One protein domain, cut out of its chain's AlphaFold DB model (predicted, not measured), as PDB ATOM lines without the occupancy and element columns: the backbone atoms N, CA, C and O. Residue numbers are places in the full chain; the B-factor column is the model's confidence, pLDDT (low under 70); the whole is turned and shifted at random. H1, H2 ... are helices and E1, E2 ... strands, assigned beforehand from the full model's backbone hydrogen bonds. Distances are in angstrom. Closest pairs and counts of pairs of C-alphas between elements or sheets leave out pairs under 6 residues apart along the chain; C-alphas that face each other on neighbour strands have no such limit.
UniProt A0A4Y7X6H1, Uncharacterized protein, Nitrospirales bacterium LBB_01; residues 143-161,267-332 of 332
ATOM      1  N   TYR A 143      -7.842 -25.399   9.963       88.94
ATOM      2  CA  TYR A 143      -8.492 -26.559  10.549       88.94
ATOM      3  C   TYR A 143      -9.563 -27.101   9.609       88.94
ATOM      4  O   TYR A 143     -10.258 -26.339   8.936       88.94
ATOM      5  N   GLU A 144      -9.728 -28.417   9.616       91.25
ATOM      6  CA  GLU A 144     -10.789 -29.128   8.904       91.25
ATOM      7  C   GLU A 144     -11.558 -30.018   9.886       91.25
ATOM      8  O   GLU A 144     -10.992 -30.544  10.854       91.25
ATOM      9  N   LYS A 145     -12.868 -30.131   9.679       88.00
ATOM     10  CA  LYS A 145     -13.772 -30.877  10.551       88.00
ATOM     11  C   LYS A 145     -13.691 -32.375  10.245       88.00
ATOM     12  O   LYS A 145     -13.914 -32.801   9.118       88.00
ATOM     13  N   TYR A 146     -13.413 -33.179  11.268       86.25
ATOM     14  CA  TYR A 146     -13.401 -34.643  11.219       86.25
ATOM     15  C   TYR A 146     -14.377 -35.180  12.272       86.25
ATOM     16  O   TYR A 146     -14.060 -35.255  13.465       86.25
ATOM     17  N   GLY A 147     -15.595 -35.515  11.833       87.12
ATOM     18  CA  GLY A 147     -16.702 -35.846  12.731       87.12
ATOM     19  C   GLY A 147     -17.071 -34.648  13.612       87.12
ATOM     20  O   GLY A 147     -17.353 -33.563  13.105       87.12
ATOM     21  N   ASN A 148     -17.012 -34.832  14.933       84.25
ATOM     22  CA  ASN A 148     -17.264 -33.775  15.923       84.25
ATOM     23  C   ASN A 148     -15.988 -33.051  16.389       84.25
ATOM     24  O   ASN A 148     -16.035 -32.268  17.334       84.25
ATOM     25  N   THR A 149     -14.843 -33.307  15.749       85.94
ATOM     26  CA  THR A 149     -13.552 -32.724  16.136       85.94
ATOM     27  C   THR A 149     -12.976 -31.855  15.026       85.94
ATOM     28  O   THR A 149     -13.288 -32.036  13.849       85.94
ATOM     29  N   TRP A 150     -12.116 -30.913  15.400       85.00
ATOM     30  CA  TRP A 150     -11.339 -30.101  14.469       85.00
ATOM     31  C   TRP A 150      -9.899 -30.594  14.463       85.00
ATOM     32  O   TRP A 150      -9.309 -30.766  15.527       85.00
ATOM     33  N   LYS A 151      -9.323 -30.802  13.277       89.50
ATOM     34  CA  LYS A 151      -7.914 -31.186  13.127       89.50
ATOM     35  C   LYS A 151      -7.164 -30.136  12.331       89.50
ATOM     36  O   LYS A 151      -7.687 -29.624  11.342       89.50
ATOM     37  N   GLU A 152      -5.951 -29.816  12.768       89.56
ATOM     38  CA  GLU A 152      -5.042 -28.988  11.983       89.56
ATOM     39  C   GLU A 152      -4.726 -29.709  10.670       89.56
ATOM     40  O   GLU A 152      -4.278 -30.855  10.662       89.56
ATOM     41  N   LYS A 153      -4.985 -29.030   9.554       88.94
ATOM     42  CA  LYS A 153      -4.694 -29.522   8.209       88.94
ATOM     43  C   LYS A 153      -3.387 -28.952   7.688       88.94
ATOM     44  O   LYS A 153      -2.607 -29.665   7.061       88.94
ATOM     45  N   LYS A 154      -3.180 -27.646   7.874       83.50
ATOM     46  CA  LYS A 154      -2.005 -26.945   7.358       83.50
ATOM     47  C   LYS A 154      -1.798 -25.614   8.066       83.50
ATOM     48  O   LYS A 154      -2.763 -24.907   8.339       83.50
ATOM     49  N   SER A 155      -0.538 -25.248   8.247       75.38
ATOM     50  CA  SER A 155      -0.121 -23.961   8.795       75.38
ATOM     51  C   SER A 155       0.619 -23.131   7.746       75.38
ATOM     52  O   SER A 155       1.357 -23.661   6.913       75.38
ATOM     53  N   TYR A 156       0.413 -21.819   7.782       73.38
ATOM     54  CA  TYR A 156       1.003 -20.846   6.869       73.38
ATOM     55  C   TYR A 156       1.588 -19.681   7.661       73.38
ATOM     56  O   TYR A 156       0.997 -19.222   8.638       73.38
ATOM     57  N   HIS A 157       2.727 -19.151   7.224       62.62
ATOM     58  CA  HIS A 157       3.275 -17.939   7.822       62.62
ATOM     59  C   HIS A 157       2.513 -16.702   7.342       62.62
ATOM     60  O   HIS A 157       2.322 -16.499   6.143       62.62
ATOM     61  N   VAL A 158       2.133 -15.834   8.279       65.62
ATOM     62  CA  VAL A 158       1.493 -14.553   7.973       65.62
ATOM     63  C   VAL A 158       2.572 -13.510   7.694       65.62
ATOM     64  O   VAL A 158       3.284 -13.047   8.597       65.62
ATOM     65  N   GLY A 159       2.687 -13.135   6.420       54.50
ATOM     66  CA  GLY A 159       3.568 -12.074   5.942       54.50
ATOM     67  C   GLY A 159       3.172 -10.698   6.476       54.50
ATOM     68  O   GLY A 159       2.032 -10.451   6.859       54.50
ATOM     69  N   LEU A 160       4.151  -9.807   6.576       57.38
ATOM     70  CA  LEU A 160       3.926  -8.407   6.915       57.38
ATOM     71  C   LEU A 160       3.360  -7.679   5.694       57.38
ATOM     72  O   LEU A 160       3.843  -7.901   4.584       57.38
ATOM     73  N   GLY A 161       2.345  -6.834   5.889       54.12
ATOM     74  CA  GLY A 161       1.797  -6.027   4.800       54.12
ATOM     75  C   GLY A 161       2.886  -5.179   4.130       54.12
ATOM     76  O   GLY A 161       3.824  -4.714   4.774       54.12
ATOM     77  N   VAL A 267     -10.938  -1.352  12.587       79.25
ATOM     78  CA  VAL A 267     -11.747  -0.427  11.785       79.25
ATOM     79  C   VAL A 267     -11.501  -0.616  10.294       79.25
ATOM     80  O   VAL A 267     -10.486  -1.163   9.839       79.25
ATOM     81  N   LYS A 268     -12.450  -0.157   9.482       79.50
ATOM     82  CA  LYS A 268     -12.296  -0.132   8.028       79.50
ATOM     83  C   LYS A 268     -11.092   0.742   7.654       79.50
ATOM     84  O   LYS A 268     -10.912   1.829   8.184       79.50
ATOM     85  N   GLY A 269     -10.253   0.255   6.738       77.31
ATOM     86  CA  GLY A 269      -9.113   1.021   6.220       77.31
ATOM     87  C   GLY A 269      -7.850   1.057   7.090       77.31
ATOM     88  O   GLY A 269      -6.842   1.557   6.607       77.31
ATOM     89  N   ASP A 270      -7.834   0.466   8.293       71.81
ATOM     90  CA  ASP A 270      -6.625   0.409   9.145       71.81
ATOM     91  C   ASP A 270      -5.475  -0.444   8.569       71.81
ATOM     92  O   ASP A 270      -4.363  -0.415   9.091       71.81
ATOM     93  N   ARG A 271      -5.727  -1.186   7.479       74.19
ATOM     94  CA  ARG A 271      -4.777  -2.081   6.791       74.19
ATOM     95  C   ARG A 271      -4.172  -3.160   7.700       74.19
ATOM     96  O   ARG A 271      -3.091  -3.665   7.410       74.19
ATOM     97  N   ARG A 272      -4.865  -3.525   8.784       76.56
ATOM     98  CA  ARG A 272      -4.413  -4.543   9.741       76.56
ATOM     99  C   ARG A 272      -5.018  -5.909   9.435       76.56
ATOM    100  O   ARG A 272      -6.144  -6.006   8.955       76.56
ATOM    101  N   THR A 273      -4.282  -6.964   9.769       81.00
ATOM    102  CA  THR A 273      -4.770  -8.351   9.765       81.00
ATOM    103  C   THR A 273      -5.582  -8.601  11.042       81.00
ATOM    104  O   THR A 273      -5.115  -8.206  12.120       81.00
ATOM    105  N   PRO A 274      -6.775  -9.214  10.962       85.19
ATOM    106  CA  PRO A 274      -7.561  -9.566  12.142       85.19
ATOM    107  C   PRO A 274      -6.910 -10.694  12.961       85.19
ATOM    108  O   PRO A 274      -5.991 -11.361  12.485       85.19
ATOM    109  N   GLU A 275      -7.349 -10.886  14.204       84.38
ATOM    110  CA  GLU A 275      -6.833 -11.924  15.106       84.38
ATOM    111  C   GLU A 275      -7.990 -12.666  15.767       84.38
ATOM    112  O   GLU A 275      -8.842 -12.047  16.406       84.38
ATOM    113  N   GLY A 276      -7.987 -13.992  15.648       86.06
ATOM    114  CA  GLY A 276      -9.071 -14.831  16.142       86.06
ATOM    115  C   GLY A 276      -9.345 -16.031  15.245       86.06
ATOM    116  O   GLY A 276      -8.535 -16.401  14.391       86.06
ATOM    117  N   ILE A 277     -10.500 -16.650  15.476       83.94
ATOM    118  CA  ILE A 277     -11.003 -17.779  14.695       83.94
ATOM    119  C   ILE A 277     -12.015 -17.249  13.682       83.94
ATOM    120  O   ILE A 277     -12.947 -16.532  14.042       83.94
ATOM    121  N   TYR A 278     -11.834 -17.627  12.424       87.69
ATOM    122  CA  TYR A 278     -12.670 -17.222  11.301       87.69
ATOM    123  C   TYR A 278     -13.059 -18.438  10.472       87.69
ATOM    124  O   TYR A 278     -12.337 -19.433  10.437       87.69
ATOM    125  N   TYR A 279     -14.173 -18.353   9.762       84.56
ATOM    126  CA  TYR A 279     -14.577 -19.353   8.784       84.56
ATOM    127  C   TYR A 279     -14.223 -18.880   7.381       84.56
ATOM    128  O   TYR A 279     -14.107 -17.678   7.133       84.56
ATOM    129  N   ILE A 280     -14.030 -19.827   6.465       78.94
ATOM    130  CA  ILE A 280     -13.946 -19.504   5.041       78.94
ATOM    131  C   ILE A 280     -15.383 -19.300   4.573       78.94
ATOM    132  O   ILE A 280     -16.148 -20.261   4.519       78.94
ATOM    133  N   ALA A 281     -15.734 -18.046   4.309       77.81
ATOM    134  CA  ALA A 281     -17.052 -17.663   3.826       77.81
ATOM    135  C   ALA A 281     -17.193 -17.972   2.332       77.81
ATOM    136  O   ALA A 281     -18.242 -18.436   1.900       77.81
ATOM    137  N   ASP A 282     -16.129 -17.739   1.558       77.06
ATOM    138  CA  ASP A 282     -16.137 -17.937   0.110       77.06
ATOM    139  C   ASP A 282     -14.706 -18.045  -0.460       77.06
ATOM    140  O   ASP A 282     -13.714 -17.747   0.217       77.06
ATOM    141  N   ILE A 283     -14.583 -18.475  -1.714       77.00
ATOM    142  CA  ILE A 283     -13.335 -18.526  -2.477       77.00
ATOM    143  C   ILE A 283     -13.434 -17.529  -3.628       77.00
ATOM    144  O   ILE A 283     -14.128 -17.744  -4.615       77.00
ATOM    145  N   ASN A 284     -12.645 -16.461  -3.562       74.94
ATOM    146  CA  ASN A 284     -12.451 -15.601  -4.716       74.94
ATOM    147  C   ASN A 284     -11.438 -16.255  -5.667       74.94
ATOM    148  O   ASN A 284     -10.241 -16.260  -5.384       74.94
ATOM    149  N   HIS A 285     -11.915 -16.792  -6.790       76.06
ATOM    150  CA  HIS A 285     -11.092 -17.480  -7.789       76.06
ATOM    151  C   HIS A 285     -10.081 -16.575  -8.508       76.06
ATOM    152  O   HIS A 285      -9.096 -17.081  -9.038       76.06
ATOM    153  N   VAL A 286     -10.302 -15.255  -8.517       76.00
ATOM    154  CA  VAL A 286      -9.422 -14.284  -9.177       76.00
ATOM    155  C   VAL A 286      -9.160 -13.130  -8.218       76.00
ATOM    156  O   VAL A 286      -9.793 -12.072  -8.269       76.00
ATOM    157  N   SER A 287      -8.219 -13.328  -7.295       70.19
ATOM    158  CA  SER A 287      -7.838 -12.259  -6.381       70.19
ATOM    159  C   SER A 287      -7.088 -11.165  -7.128       70.19
ATOM    160  O   SER A 287      -6.043 -11.399  -7.729       70.19
ATOM    161  N   GLN A 288      -7.567  -9.929  -7.014       68.06
ATOM    162  CA  GLN A 288      -6.809  -8.751  -7.447       68.06
ATOM    163  C   GLN A 288      -5.580  -8.475  -6.562       68.06
ATOM    164  O   GLN A 288      -4.734  -7.656  -6.913       68.06
ATOM    165  N   PHE A 289      -5.488  -9.136  -5.402       65.56
ATOM    166  CA  PHE A 289      -4.476  -8.867  -4.380       65.56
ATOM    167  C   PHE A 289      -3.295  -9.844  -4.402       65.56
ATOM    168  O   PHE A 289      -2.276  -9.566  -3.772       65.56
ATOM    169  N   GLY A 290      -3.406 -10.963  -5.118       65.88
ATOM    170  CA  GLY A 290      -2.332 -11.939  -5.282       65.88
ATOM    171  C   GLY A 290      -2.175 -12.304  -6.749       65.88
ATOM    172  O   GLY A 290      -3.171 -12.553  -7.421       65.88
ATOM    173  N   ARG A 291      -0.939 -12.338  -7.248       69.19
ATOM    174  CA  ARG A 291      -0.628 -12.840  -8.588       69.19
ATOM    175  C   ARG A 291       0.326 -14.013  -8.495       69.19
ATOM    176  O   ARG A 291       1.229 -14.010  -7.660       69.19
ATOM    177  N   ASP A 292       0.098 -14.994  -9.348       61.84
ATOM    178  CA  ASP A 292       0.985 -16.122  -9.537       61.84
ATOM    179  C   ASP A 292       2.291 -15.595 -10.160       61.84
ATOM    180  O   ASP A 292       2.231 -14.847 -11.142       61.84
ATOM    181  N   PRO A 293       3.461 -15.888  -9.569       54.75
ATOM    182  CA  PRO A 293       4.725 -15.315 -10.021       54.75
ATOM    183  C   PRO A 293       5.157 -15.824 -11.401       54.75
ATOM    184  O   PRO A 293       5.881 -15.109 -12.092       54.75
ATOM    185  N   ASP A 294       4.701 -17.010 -11.810       58.12
ATOM    186  CA  ASP A 294       5.120 -17.660 -13.050       58.12
ATOM    187  C   ASP A 294       4.186 -17.294 -14.211       58.12
ATOM    188  O   ASP A 294       4.625 -17.060 -15.336       58.12
ATOM    189  N   THR A 295       2.883 -17.210 -13.938       74.75
ATOM    190  CA  THR A 295       1.847 -16.986 -14.960       74.75
ATOM    191  C   THR A 295       1.282 -15.566 -14.963       74.75
ATOM    192  O   THR A 295       0.610 -15.168 -15.913       74.75
ATOM    193  N   GLY A 296       1.505 -14.787 -13.900       72.62
ATOM    194  CA  GLY A 296       0.938 -13.446 -13.724       72.62
ATOM    195  C   GLY A 296      -0.581 -13.415 -13.498       72.62
ATOM    196  O   GLY A 296      -1.148 -12.321 -13.350       72.62
ATOM    197  N   ALA A 297      -1.231 -14.584 -13.469       74.75
ATOM    198  CA  ALA A 297      -2.659 -14.752 -13.232       74.75
ATOM    199  C   ALA A 297      -3.026 -14.402 -11.785       74.75
ATOM    200  O   ALA A 297      -2.198 -14.502 -10.882       74.75
ATOM    201  N   GLY A 298      -4.273 -13.986 -11.550       70.62
ATOM    202  CA  GLY A 298      -4.770 -13.775 -10.189       70.62
ATOM    203  C   GLY A 298      -4.762 -15.093  -9.414       70.62
ATOM    204  O   GLY A 298      -5.304 -16.086  -9.891       70.62
ATOM    205  N   LEU A 299      -4.154 -15.108  -8.229       69.62
ATOM    206  CA  LEU A 299      -4.223 -16.268  -7.343       69.62
ATOM    207  C   LEU A 299      -5.609 -16.338  -6.701       69.62
ATOM    208  O   LEU A 299      -6.176 -15.293  -6.368       69.62
ATOM    209  N   PRO A 300      -6.159 -17.538  -6.465       72.31
ATOM    210  CA  PRO A 300      -7.358 -17.664  -5.660       72.31
ATOM    211  C   PRO A 300      -7.082 -17.190  -4.227       72.31
ATOM    212  O   PRO A 300      -6.002 -17.408  -3.673       72.31
ATOM    213  N   SER A 301      -8.066 -16.548  -3.607       76.12
ATOM    214  CA  SER A 301      -7.993 -16.098  -2.215       76.12
ATOM    215  C   SER A 301      -9.229 -16.515  -1.435       76.12
ATOM    216  O   SER A 301     -10.344 -16.408  -1.938       76.12
ATOM    217  N   PHE A 302      -9.036 -16.927  -0.185       77.81
ATOM    218  CA  PHE A 302     -10.137 -17.201   0.732       77.81
ATOM    219  C   PHE A 302     -10.701 -15.898   1.294       77.81
ATOM    220  O   PHE A 302      -9.963 -15.086   1.857       77.81
ATOM    221  N   LEU A 303     -12.011 -15.721   1.164       81.00
ATOM    222  CA  LEU A 303     -12.759 -14.715   1.901       81.00
ATOM    223  C   LEU A 303     -13.078 -15.292   3.279       81.00
ATOM    224  O   LEU A 303     -13.637 -16.382   3.398       81.00
ATOM    225  N   ILE A 304     -12.667 -14.579   4.323       85.56
ATOM    226  CA  ILE A 304     -12.892 -14.984   5.711       85.56
ATOM    227  C   ILE A 304     -14.101 -14.258   6.294       85.56
ATOM    228  O   ILE A 304     -14.398 -13.133   5.895       85.56
ATOM    229  N   SER A 305     -14.750 -14.872   7.282       86.25
ATOM    230  CA  SER A 305     -15.896 -14.327   8.020       86.25
ATOM    231  C   SER A 305     -15.496 -13.206   9.002       86.25
ATOM    232  O   SER A 305     -15.744 -13.302  10.203       86.25
ATOM    233  N   TYR A 306     -14.773 -12.190   8.525       88.75
ATOM    234  CA  TYR A 306     -14.449 -10.990   9.297       88.75
ATOM    235  C   TYR A 306     -15.426  -9.851   8.950       88.75
ATOM    236  O   TYR A 306     -15.591  -9.567   7.760       88.75
ATOM    237  N   PRO A 307     -15.956  -9.108   9.941       91.25
ATOM    238  CA  PRO A 307     -15.821  -9.340  11.386       91.25
ATOM    239  C   PRO A 307     -16.582 -10.596  11.842       91.25
ATOM    240  O   PRO A 307     -17.636 -10.900  11.300       91.25
ATOM    241  N   ASN A 308     -16.047 -11.324  12.830       84.62
ATOM    242  CA  ASN A 308     -16.782 -12.400  13.510       84.62
ATOM    243  C   ASN A 308     -17.538 -11.846  14.738       84.62
ATOM    244  O   ASN A 308     -17.397 -10.671  15.071       84.62
ATOM    245  N   HIS A 309     -18.275 -12.693  15.467       82.62
ATOM    246  CA  HIS A 309     -18.982 -12.295  16.696       82.62
ATOM    247  C   HIS A 309     -18.092 -11.540  17.702       82.62
ATOM    248  O   HIS A 309     -18.498 -10.526  18.260       82.62
ATOM    249  N   MET A 310     -16.856 -11.997  17.930       83.50
ATOM    250  CA  MET A 310     -15.939 -11.348  18.876       83.50
ATOM    251  C   MET A 310     -15.455  -9.984  18.381       83.50
ATOM    252  O   MET A 310     -15.275  -9.064  19.180       83.50
ATOM    253  N   ASP A 311     -15.241  -9.836  17.075       87.19
ATOM    254  CA  ASP A 311     -14.887  -8.558  16.461       87.19
ATOM    255  C   ASP A 311     -16.072  -7.589  16.479       87.19
ATOM    256  O   ASP A 311     -15.886  -6.417  16.800       87.19
ATOM    257  N   ALA A 312     -17.284  -8.081  16.209       84.31
ATOM    258  CA  ALA A 312     -18.516  -7.309  16.311       84.31
ATOM    259  C   ALA A 312     -18.743  -6.836  17.749       84.31
ATOM    260  O   ALA A 312     -18.992  -5.657  17.977       84.31
ATOM    261  N   TRP A 313     -18.565  -7.721  18.732       80.25
ATOM    262  CA  TRP A 313     -18.679  -7.397  20.152       80.25
ATOM    263  C   TRP A 313     -17.701  -6.287  20.571       80.25
ATOM    264  O   TRP A 313     -18.076  -5.305  21.217       80.25
ATOM    265  N   ARG A 314     -16.437  -6.388  20.142       76.31
ATOM    266  CA  ARG A 314     -15.426  -5.334  20.348       76.31
ATOM    267  C   ARG A 314     -15.782  -4.034  19.630       76.31
ATOM    268  O   ARG A 314     -15.514  -2.956  20.150       76.31
ATOM    269  N   GLY A 315     -16.351  -4.131  18.430       78.19
ATOM    270  CA  GLY A 315     -16.839  -2.982  17.678       78.19
ATOM    271  C   GLY A 315     -17.972  -2.265  18.410       78.19
ATOM    272  O   GLY A 315     -17.939  -1.044  18.519       78.19
ATOM    273  N   LEU A 316     -18.929  -3.021  18.949       76.88
ATOM    274  CA  LEU A 316     -20.083  -2.497  19.671       76.88
ATOM    275  C   LEU A 316     -19.652  -1.793  20.963       76.88
ATOM    276  O   LEU A 316     -20.008  -0.641  21.189       76.88
ATOM    277  N   THR A 317     -18.836  -2.467  21.777       69.25
ATOM    278  CA  THR A 317     -18.285  -1.917  23.033       69.25
ATOM    279  C   THR A 317     -17.347  -0.735  22.817       69.25
ATOM    280  O   THR A 317     -17.267   0.156  23.658       69.25
ATOM    281  N   GLY A 318     -16.644  -0.705  21.685       69.12
ATOM    282  CA  GLY A 318     -15.786   0.407  21.291       69.12
ATOM    283  C   GLY A 318     -16.519   1.573  20.621       69.12
ATOM    284  O   GLY A 318     -15.847   2.509  20.190       69.12
ATOM    285  N   GLY A 319     -17.849   1.511  20.471       72.56
ATOM    286  CA  GLY A 319     -18.646   2.532  19.779       72.56
ATOM    287  C   GLY A 319     -18.346   2.672  18.285       72.56
ATOM    288  O   GLY A 319     -18.561   3.735  17.710       72.56
ATOM    289  N   ILE A 320     -17.811   1.622  17.655       79.12
ATOM    290  CA  ILE A 320     -17.442   1.589  16.232       79.12
ATOM    291  C   ILE A 320     -18.637   1.178  15.366       79.12
ATOM    292  O   ILE A 320     -18.768   1.672  14.247       79.12
ATOM    293  N   ILE A 321     -19.480   0.271  15.867       78.12
ATOM    294  CA  ILE A 321     -20.681  -0.220  15.179       78.12
ATOM    295  C   ILE A 321     -21.909  -0.091  16.083       78.12
ATOM    296  O   ILE A 321     -21.800  -0.078  17.311       78.12
ATOM    297  N   SER A 322     -23.081  -0.011  15.466       81.44
ATOM    298  CA  SER A 322     -24.380  -0.001  16.139       81.44
ATOM    299  C   SER A 322     -24.806  -1.394  16.629       81.44
ATOM    300  O   SER A 322     -24.300  -2.418  16.169       81.44
ATOM    301  N   VAL A 323     -25.792  -1.443  17.534       74.25
ATOM    302  CA  VAL A 323     -26.432  -2.703  17.972       74.25
ATOM    303  C   VAL A 323     -27.053  -3.447  16.783       74.25
ATOM    304  O   VAL A 323     -26.943  -4.665  16.690       74.25
ATOM    305  N   THR A 324     -27.654  -2.719  15.838       82.62
ATOM    306  CA  THR A 324     -28.233  -3.308  14.624       82.62
ATOM    307  C   THR A 324     -27.171  -3.997  13.770       82.62
ATOM    308  O   THR A 324     -27.373  -5.131  13.348       82.62
ATOM    309  N   GLU A 325     -26.028  -3.345  13.539       81.31
ATOM    310  CA  GLU A 325     -24.907  -3.942  12.796       81.31
ATOM    311  C   GLU A 325     -24.311  -5.142  13.536       81.31
ATOM    312  O   GLU A 325     -23.971  -6.138  12.904       81.31
ATOM    313  N   TYR A 326     -24.215  -5.078  14.868       83.81
ATOM    314  CA  TYR A 326     -23.792  -6.215  15.683       83.81
ATOM    315  C   TYR A 326     -24.699  -7.432  15.454       83.81
ATOM    316  O   TYR A 326     -24.190  -8.481  15.068       83.81
ATOM    317  N   ASN A 327     -26.020  -7.270  15.596       79.56
ATOM    318  CA  ASN A 327     -26.981  -8.363  15.406       79.56
ATOM    319  C   ASN A 327     -26.883  -8.962  13.996       79.56
ATOM    320  O   ASN A 327     -26.802 -10.179  13.852       79.56
ATOM    321  N   GLN A 328     -26.783  -8.114  12.965       79.56
ATOM    322  CA  GLN A 328     -26.605  -8.559  11.578       79.56
ATOM    323  C   GLN A 328     -25.342  -9.406  11.380       79.56
ATOM    324  O   GLN A 328     -25.370 -10.366  10.618       79.56
ATOM    325  N   ILE A 329     -24.234  -9.060  12.044       79.50
ATOM    326  CA  ILE A 329     -22.984  -9.827  11.960       79.50
ATOM    327  C   ILE A 329     -23.091 -11.147  12.732       79.50
ATOM    328  O   ILE A 329     -22.505 -12.140  12.314       79.50
ATOM    329  N   THR A 330     -23.785 -11.167  13.871       78.44
ATOM    330  CA  THR A 330     -23.875 -12.362  14.727       78.44
ATOM    331  C   THR A 330     -24.912 -13.383  14.272       78.44
ATOM    332  O   THR A 330     -24.808 -14.547  14.648       78.44
ATOM    333  N   GLU A 331     -25.910 -12.949  13.502       75.69
ATOM    334  CA  GLU A 331     -26.958 -13.805  12.932       75.69
ATOM    335  C   GLU A 331     -26.571 -14.416  11.569       75.69
ATOM    336  O   GLU A 331     -27.223 -15.365  11.129       75.69
ATOM    337  N   ALA A 332     -25.536 -13.876  10.912       60.84
ATOM    338  CA  ALA A 332     -24.995 -14.340   9.628       60.84
ATOM    339  C   ALA A 332     -23.981 -15.483   9.793       60.84
ATOM    340  O   ALA A 332     -23.970 -16.373   8.909       60.84
TER     341      ALA A 332
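What this domain is: This is residues 143 to 161 and 267 to 332 of the 332 residues of an uncharacterized protein of Nitrospirales bacterium LBB_01 (UniProt A0A4Y7X6H1). Three separate hairpins make a loose, spread-out model: a two-strand hairpin, E3 and E4, in the middle, a helical hairpin, H1 and H2, toward one end of the long axis, and a second two-strand hairpin, E1 and E2, off to one side. At the end away from the helices, the long loop of residues 285 to 300 joins E3 to E4. The printed part has 85 residues with four named strands and two named helices, in the order E1, E2, E3, E4, H1, H2; each sheet has two antiparallel strands, and the class is mixed, helices and strands. The whole is loose, with a radius of gyration of the C-alphas of 15.9 A and spans of 46 by 37 by 22 A.

How they stand to each other: E3, residues 276 to 284, and E4, residues 301 to 304, form an antiparallel hairpin, with 134 degrees between their directions. C-alphas 283 and 302 face each other at 4.7 A, and N 284 and O 301, like N 303 and O 282, are 2.8 A apart, within hydrogen-bond range. E3 bends by 62 degrees at residue 281. H1, residues 309 to 317, is near E3, with 5 pairs of C-alphas within 10 A but no pair within 8 A. H1 and H2, residues 323 to 331, form a helical hairpin and touch, the closest C-alphas being those of His 309 and Thr 330 at 5.3 A. Their lines stand at a shallow tilt of 7 degrees, opposite ways. In H1 and H2 every O i to N i+4 pair is within hydrogen-bond range. H2 is apart from E3 and E4. E1, residues 143 to 146, and E2, residues 149 to 157, form another antiparallel hairpin at 158 degrees, with N 146 and O 149 at 2.8 A and N 151 and O 144 at 3.0 A. Both strands are apart from E3, E4, H1 and H2.

Where its parts are: E3 measures 21.1 A from its first to its last C-alpha, beginning at C-alpha 276 at (-9.071, -14.831, 16.142); E4 measures 9.4 A. H1 and H2 measure 12.2 A each, and H2 ends at C-alpha 331 at (-26.958, -13.805, 12.932). E1 begins at C-alpha 143 at (-8.492, -26.559, 10.549) and measures 9.5 A, while E2 measures 23.9 A.

The domain as a whole: The two C-alphas farthest apart are those of Asp 294 and Val 323, at 46.7 A. Residues 162 to 266 are not printed, and C-alphas 161 and 267 are 16.2 A apart across this cut, in the link from E2 to E3. The link from E3 to E4 is long, with 16 residues; those from E1 to E2, E4 to H1 and H1 to H2 are tight. The mean pLDDT of the printed part is 77.3, and 16 residues are under 70, among them 157 to 161 and 288 to 294.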